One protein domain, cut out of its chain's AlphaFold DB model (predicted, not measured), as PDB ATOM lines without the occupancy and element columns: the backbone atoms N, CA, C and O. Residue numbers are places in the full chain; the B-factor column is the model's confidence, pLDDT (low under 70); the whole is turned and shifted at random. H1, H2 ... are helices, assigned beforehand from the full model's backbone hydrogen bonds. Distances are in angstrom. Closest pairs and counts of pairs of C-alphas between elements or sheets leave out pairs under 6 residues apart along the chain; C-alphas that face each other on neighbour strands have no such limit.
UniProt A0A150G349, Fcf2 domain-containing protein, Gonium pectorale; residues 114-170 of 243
ATOM      1  N   ALA A 114     163.414 214.828 181.837       48.78
ATOM      2  CA  ALA A 114     163.960 213.637 182.465       48.78
ATOM      3  C   ALA A 114     164.163 212.458 181.489       48.78
ATOM      4  O   ALA A 114     164.919 211.553 181.831       48.78
ATOM      5  N   GLY A 115     163.531 212.466 180.305       49.41
ATOM      6  CA  GLY A 115     163.673 211.395 179.307       49.41
ATOM      7  C   GLY A 115     165.070 211.355 178.687       49.41
ATOM      8  O   GLY A 115     165.814 210.403 178.900       49.41
ATOM      9  N   SER A 116     165.488 212.447 178.032       56.06
ATOM     10  CA  SER A 116     166.747 212.469 177.270       56.06
ATOM     11  C   SER A 116     167.970 212.115 178.113       56.06
ATOM     12  O   SER A 116     168.745 211.245 177.741       56.06
ATOM     13  N   SER A 117     168.108 212.689 179.312       58.06
ATOM     14  CA  SER A 117     169.316 212.437 180.104       58.06
ATOM     15  C   SER A 117     169.441 211.027 180.661       58.06
ATOM     16  O   SER A 117     170.553 210.585 180.928       58.06
ATOM     17  N   ARG A 118     168.318 210.341 180.885       62.22
ATOM     18  CA  ARG A 118     168.350 208.969 181.401       62.22
ATOM     19  C   ARG A 118     168.693 207.991 180.281       62.22
ATOM     20  O   ARG A 118     169.400 207.017 180.516       62.22
ATOM     21  N   GLU A 119     168.248 208.296 179.067       67.06
ATOM     22  CA  GLU A 119     168.561 207.536 177.859       67.06
ATOM     23  C   GLU A 119     170.019 207.733 177.427       67.06
ATOM     24  O   GLU A 119     170.700 206.754 177.120       67.06
ATOM     25  N   ASP A 120     170.538 208.961 177.523       70.38
ATOM     26  CA  ASP A 120     171.952 209.263 177.272       70.38
ATOM     27  C   ASP A 120     172.873 208.507 178.241       70.38
ATOM     28  O   ASP A 120     173.867 207.911 177.823       70.38
ATOM     29  N   ALA A 121     172.526 208.484 179.534       72.38
ATOM     30  CA  ALA A 121     173.268 207.719 180.533       72.38
ATOM     31  C   ALA A 121     173.206 206.212 180.240       72.38
ATOM     32  O   ALA A 121     174.232 205.541 180.273       72.38
ATOM     33  N   LYS A 122     172.031 205.678 179.878       81.00
ATOM     34  CA  LYS A 122     171.863 204.256 179.536       81.00
ATOM     35  C   LYS A 122     172.684 203.844 178.308       81.00
ATOM     36  O   LYS A 122     173.203 202.734 178.263       81.00
ATOM     37  N   ARG A 123     172.845 204.741 177.330       85.19
ATOM     38  CA  ARG A 123     173.688 204.511 176.146       85.19
ATOM     39  C   ARG A 123     175.177 204.419 176.492       85.19
ATOM     40  O   ARG A 123     175.911 203.719 175.802       85.19
ATOM     41  N   TRP A 124     175.620 205.110 177.540       87.00
ATOM     42  CA  TRP A 124     177.013 205.124 177.988       87.00
ATOM     43  C   TRP A 124     177.166 204.449 179.353       87.00
ATOM     44  O   TRP A 124     177.475 205.100 180.350       87.00
ATOM     45  N   PHE A 125     176.916 203.135 179.379       90.69
ATOM     46  CA  PHE A 125     177.133 202.250 180.535       90.69
ATOM     47  C   PHE A 125     176.583 202.786 181.867       90.69
ATOM     48  O   PHE A 125     177.190 202.598 182.917       90.69
ATOM     49  N   GLU A 126     175.441 203.473 181.820       88.19
ATOM     50  CA  GLU A 126     174.770 204.036 182.994       88.19
ATOM     51  C   GLU A 126     175.657 205.003 183.792       88.19
ATOM     52  O   GLU A 126     175.655 205.018 185.026       88.19
ATOM     53  N   LEU A 127     176.412 205.855 183.085       89.25
ATOM     54  CA  LEU A 127     177.267 206.847 183.731       89.25
ATOM     55  C   LEU A 127     176.434 207.762 184.658       89.25
ATOM     56  O   LEU A 127     175.491 208.420 184.202       89.25
ATOM     57  N   PRO A 128     176.772 207.850 185.957       88.00
ATOM     58  CA  PRO A 128     175.969 208.544 186.945       88.00
ATOM     59  C   PRO A 128     175.982 210.056 186.715       88.00
ATOM     60  O   PRO A 128     177.009 210.671 186.411       88.00
ATOM     61  N   ALA A 129     174.823 210.673 186.937       87.38
ATOM     62  CA  ALA A 129     174.694 212.121 187.055       87.38
ATOM     63  C   ALA A 129     175.165 212.550 188.452       87.38
ATOM     64  O   ALA A 129     174.390 212.581 189.411       87.38
ATOM     65  N   THR A 130     176.457 212.825 188.588       86.62
ATOM     66  CA  THR A 130     177.073 213.234 189.851       86.62
ATOM     67  C   THR A 130     176.709 214.679 190.204       86.62
ATOM     68  O   THR A 130     176.622 215.568 189.354       86.62
ATOM     69  N   LYS A 131     176.458 214.932 191.495       88.88
ATOM     70  CA  LYS A 131     176.182 216.283 192.000       88.88
ATOM     71  C   LYS A 131     177.490 217.075 192.045       88.88
ATOM     72  O   LYS A 131     178.497 216.583 192.545       88.88
ATOM     73  N   ILE A 132     177.461 218.314 191.566       91.25
ATOM     74  CA  ILE A 132     178.629 219.199 191.581       91.25
ATOM     75  C   ILE A 132     178.771 219.790 192.990       91.25
ATOM     76  O   ILE A 132     178.092 220.759 193.328       91.25
ATOM     77  N   THR A 133     179.634 219.192 193.811       94.88
ATOM     78  CA  THR A 133     180.094 219.774 195.082       94.88
ATOM     79  C   THR A 133     181.142 220.858 194.821       94.88
ATOM     80  O   THR A 133     181.649 220.986 193.703       94.88
ATOM     81  N   ASP A 134     181.491 221.657 195.830       94.31
ATOM     82  CA  ASP A 134     182.487 222.719 195.657       94.31
ATOM     83  C   ASP A 134     183.876 222.179 195.303       94.31
ATOM     84  O   ASP A 134     184.558 222.763 194.459       94.31
ATOM     85  N   ASP A 135     184.270 221.034 195.861       92.88
ATOM     86  CA  ASP A 135     185.541 220.376 195.542       92.88
ATOM     87  C   ASP A 135     185.573 219.959 194.071       92.88
ATOM     88  O   ASP A 135     186.446 220.377 193.312       92.88
ATOM     89  N   VAL A 136     184.532 219.252 193.629       93.88
ATOM     90  CA  VAL A 136     184.366 218.820 192.237       93.88
ATOM     91  C   VAL A 136     184.308 220.015 191.287       93.88
ATOM     92  O   VAL A 136     184.869 219.994 190.195       93.88
ATOM     93  N   LYS A 137     183.675 221.112 191.701       93.88
ATOM     94  CA  LYS A 137     183.636 222.351 190.922       93.88
ATOM     95  C   LYS A 137     185.026 222.951 190.742       93.88
ATOM     96  O   LYS A 137     185.302 223.500 189.671       93.88
ATOM     97  N   ARG A 138     185.894 222.885 191.760       94.12
ATOM     98  CA  ARG A 138     187.299 223.310 191.644       94.12
ATOM     99  C   ARG A 138     188.034 222.437 190.633       94.12
ATOM    100  O   ARG A 138     188.677 223.006 189.758       94.12
ATOM    101  N   GLU A 139     187.839 221.122 190.664       93.19
ATOM    102  CA  GLU A 139     188.432 220.186 189.694       93.19
ATOM    103  C   GLU A 139     187.969 220.450 188.251       93.19
ATOM    104  O   GLU A 139     188.770 220.557 187.325       93.19
ATOM    105  N   LEU A 140     186.670 220.655 188.031       92.50
ATOM    106  CA  LEU A 140     186.145 220.930 186.688       92.50
ATOM    107  C   LEU A 140     186.629 222.280 186.142       92.50
ATOM    108  O   LEU A 140     186.961 222.411 184.961       92.50
ATOM    109  N   ARG A 141     186.703 223.299 187.005       92.19
ATOM    110  CA  ARG A 141     187.336 224.579 186.655       92.19
ATOM    111  C   ARG A 141     188.815 224.389 186.354       92.19
ATOM    112  O   ARG A 141     189.325 225.031 185.436       92.19
ATOM    113  N   LEU A 142     189.474 223.505 187.102       92.12
ATOM    114  CA  LEU A 142     190.876 223.204 186.921       92.12
ATOM    115  C   LEU A 142     191.129 222.675 185.506       92.12
ATOM    116  O   LEU A 142     191.952 223.238 184.786       92.12
ATOM    117  N   LEU A 143     190.359 221.666 185.092       91.88
ATOM    118  CA  LEU A 143     190.438 221.055 183.765       91.88
ATOM    119  C   LEU A 143     190.165 222.054 182.640       91.88
ATOM    120  O   LEU A 143     190.867 222.050 181.629       91.88
ATOM    121  N   ARG A 144     189.199 222.960 182.827       91.38
ATOM    122  CA  ARG A 144     188.921 224.024 181.852       91.38
ATOM    123  C   ARG A 144     190.123 224.947 181.645       91.38
ATOM    124  O   ARG A 144     190.398 225.368 180.527       91.38
ATOM    125  N   LEU A 145     190.851 225.242 182.717       91.19
ATOM    126  CA  LEU A 145     192.021 226.119 182.714       91.19
ATOM    127  C   LEU A 145     193.347 225.360 182.531       91.19
ATOM    128  O   LEU A 145     194.408 225.935 182.771       91.19
ATOM    129  N   ARG A 146     193.325 224.104 182.058       91.69
ATOM    130  CA  ARG A 146     194.536 223.274 181.888       91.69
ATOM    131  C   ARG A 146     195.647 223.933 181.062       91.69
ATOM    132  O   ARG A 146     196.818 223.724 181.348       91.69
ATOM    133  N   GLY A 147     195.293 224.774 180.087       90.69
ATOM    134  CA  GLY A 147     196.263 225.514 179.267       90.69
ATOM    135  C   GLY A 147     196.975 226.665 179.990       90.69
ATOM    136  O   GLY A 147     197.933 227.212 179.459       90.69
ATOM    137  N   ALA A 148     196.529 227.058 181.186       88.62
ATOM    138  CA  ALA A 148     197.128 228.160 181.941       88.62
ATOM    139  C   ALA A 148     198.243 227.709 182.903       88.62
ATOM    140  O   ALA A 148     199.017 228.547 183.369       88.62
ATOM    141  N   TYR A 149     198.314 226.419 183.248       84.75
ATOM    142  CA  TYR A 149     199.244 225.930 184.273       84.75
ATOM    143  C   TYR A 149     200.635 225.659 183.733       84.75
ATOM    144  O   TYR A 149     201.613 226.077 184.352       84.75
ATOM    145  N   ASP A 150     200.707 224.982 182.589       87.50
ATOM    146  CA  ASP A 150     201.965 224.662 181.936       87.50
ATOM    147  C   ASP A 150     202.124 225.536 180.684       87.50
ATOM    148  O   ASP A 150     201.390 225.355 179.713       87.50
ATOM    149  N   PRO A 151     203.087 226.477 180.665       88.56
ATOM    150  CA  PRO A 151     203.322 227.326 179.502       88.56
ATOM    151  C   PRO A 151     203.830 226.557 178.273       88.56
ATOM    152  O   PRO A 151     203.873 227.138 177.191       88.56
ATOM    153  N   LYS A 152     204.263 225.298 178.428       91.06
ATOM    154  CA  LYS A 152     204.786 224.467 177.335       91.06
ATOM    155  C   LYS A 152     203.718 223.590 176.691       91.06
ATOM    156  O   LYS A 152     203.909 223.136 175.565       91.06
ATOM    157  N   ARG A 153     202.614 223.323 177.392       92.06
ATOM    158  CA  ARG A 153     201.555 222.428 176.917       92.06
ATOM    159  C   ARG A 153     200.345 223.234 176.480       92.06
ATOM    160  O   ARG A 153     199.595 223.763 177.295       92.06
ATOM    161  N   PHE A 154     200.129 223.268 175.171       93.75
ATOM    162  CA  PHE A 154     198.932 223.848 174.581       93.75
ATOM    163  C   PHE A 154     197.901 222.752 174.339       93.75
ATOM    164  O   PHE A 154     198.147 221.788 173.619       93.75
ATOM    165  N   TYR A 155     196.735 222.911 174.955       92.94
ATOM    166  CA  TYR A 155     195.597 222.025 174.756       92.94
ATOM    167  C   TYR A 155     194.550 222.694 173.870       92.94
ATOM    168  O   TYR A 155     194.475 223.920 173.792       92.94
ATOM    169  N   LYS A 156     193.677 221.885 173.266       92.69
ATOM    170  CA  LYS A 156     192.468 222.399 172.617       92.69
ATOM    171  C   LYS A 156     191.605 223.150 173.637       92.69
ATOM    172  O   LYS A 156     191.429 222.659 174.763       92.69
ATOM    173  N   SER A 157     191.105 224.320 173.233       87.38
ATOM    174  CA  SER A 157     190.193 225.141 174.029       87.38
ATOM    175  C   SER A 157     188.916 224.373 174.355       87.38
ATOM    176  O   SER A 157     188.466 223.526 173.584       87.38
ATOM    177  N   PHE A 158     188.365 224.656 175.531       85.19
ATOM    178  CA  PHE A 158     187.063 224.151 175.942       85.19
ATOM    179  C   PHE A 158     186.072 225.311 175.844       85.19
ATOM    180  O   PHE A 158     186.144 226.253 176.641       85.19
ATOM    181  N   ASP A 159     185.194 225.264 174.843       82.12
ATOM    182  CA  ASP A 159     184.301 226.381 174.511       82.12
ATOM    183  C   ASP A 159     182.998 226.346 175.339       82.12
ATOM    184  O   ASP A 159     182.307 227.358 175.482       82.12
ATOM    185  N   ASP A 160     182.702 225.214 175.987       82.81
ATOM    186  CA  ASP A 160     181.495 225.055 176.792       82.81
ATOM    187  C   ASP A 160     181.576 225.822 178.117       82.81
ATOM    188  O   ASP A 160     182.472 225.658 178.953       82.81
ATOM    189  N   THR A 161     180.575 226.671 178.339       80.69
ATOM    190  CA  THR A 161     180.418 227.418 179.592       80.69
ATOM    191  C   THR A 161     179.815 226.573 180.710       80.69
ATOM    192  O   THR A 161     180.019 226.888 181.885       80.69
ATOM    193  N   LYS A 162     179.086 225.510 180.354       87.38
ATOM    194  CA  LYS A 162     178.347 224.639 181.271       87.38
ATOM    195  C   LYS A 162     179.200 223.439 181.668       87.38
ATOM    196  O   LYS A 162     179.939 222.896 180.855       87.38
ATOM    197  N   PHE A 163     179.067 223.012 182.920       88.75
ATOM    198  CA  PHE A 163     179.695 221.778 183.380       88.75
ATOM    199  C   PHE A 163     179.003 220.549 182.772       88.75
ATOM    200  O   PHE A 163     177.792 220.599 182.522       88.75
ATOM    201  N   PRO A 164     179.747 219.452 182.549       90.38
ATOM    202  CA  PRO A 164     179.163 218.202 182.080       90.38
ATOM    203  C   PRO A 164     178.144 217.663 183.095       90.38
ATOM    204  O   PRO A 164     178.327 217.794 184.304       90.38
ATOM    205  N   LYS A 165     177.062 217.055 182.594       88.88
ATOM    206  CA  LYS A 165     175.970 216.514 183.424       88.88
ATOM    207  C   LYS A 165     176.278 215.131 184.004       88.88
ATOM    208  O   LYS A 165     175.868 214.838 185.122       88.88
ATOM    209  N   HIS A 166     176.974 214.294 183.239       91.00
ATOM    210  CA  HIS A 166     177.362 212.943 183.635       91.00
ATOM    211  C   HIS A 166     178.885 212.883 183.635       91.00
ATOM    212  O   HIS A 166     179.510 213.172 182.613       91.00
ATOM    213  N   PHE A 167     179.479 212.572 184.781       91.38
ATOM    214  CA  PHE A 167     180.922 212.411 184.912       91.38
ATOM    215  C   PHE A 167     181.242 211.550 186.132       91.38
ATOM    216  O   PHE A 167     180.499 211.527 187.115       91.38
ATOM    217  N   GLN A 168     182.381 210.872 186.067       91.56
ATOM    218  CA  GLN A 168     182.980 210.147 187.178       91.56
ATOM    219  C   GLN A 168     184.414 210.633 187.363       91.56
ATOM    220  O   GLN A 168     185.080 211.009 186.398       91.56
ATOM    221  N   ILE A 169     184.873 210.630 188.609       92.31
ATOM    222  CA  ILE A 169     186.267 210.880 188.958       92.31
ATOM    223  C   ILE A 169     186.857 209.524 189.321       92.31
ATOM    224  O   ILE A 169     186.320 208.833 190.183       92.31
ATOM    225  N   GLY A 170     187.926 209.143 188.633       92.94
ATOM    226  CA  GLY A 170     188.641 207.897 188.865       92.94
ATOM    227  C   GLY A 170     190.134 208.153 188.984       92.94
ATOM    228  O   GLY A 170     190.641 209.171 188.513       92.94
TER     229      GLY A 170
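What this domain is: This is residues 114 to 170 of the 243 residues of the protein "Fcf2 domain-containing protein" of Gonium pectorale (UniProt A0A150G349). The model is an open, loose chain with H1 at one end, H2 and the tiny H3 following each other toward the other end, and a long tail that folds back from there toward the H1 half. Residues 148 to 153 stick out at the far turn. The printed part has 57 residues and three helices, H1, H2 and H3, with no named strand; the class is all helix, though under half of the residues are in named elements. It is loose, with a radius of gyration of the C-alphas of 13.9 A, and spans 42 by 23 by 22 A.

How they stand to each other: H1, residues 114 to 123, is apart from H2, residues 134 to 144, and from H3, residues 146 to 149. H2 and H3 meet only through their tight link, Leu 145. Every O i to N i+4 pair is within hydrogen-bond range in H2, 5 of 6 in H1, and H3 is too short for one.

Where its parts are: H1 begins at C-alpha 114 (163.960, 213.637, 182.465) and is 14.8 A long. H2 is 15.3 A long; H3, 5.9 A, ends at C-alpha 149 (199.244, 225.930, 184.273).

The domain as a whole: The C-alphas of Gly 115 and Lys 152, the two farthest apart, are 43.2 A apart. The printed part has no cut. Residues 150 to 170 hold no named element. Residues 114 to 119 have pLDDT under 70.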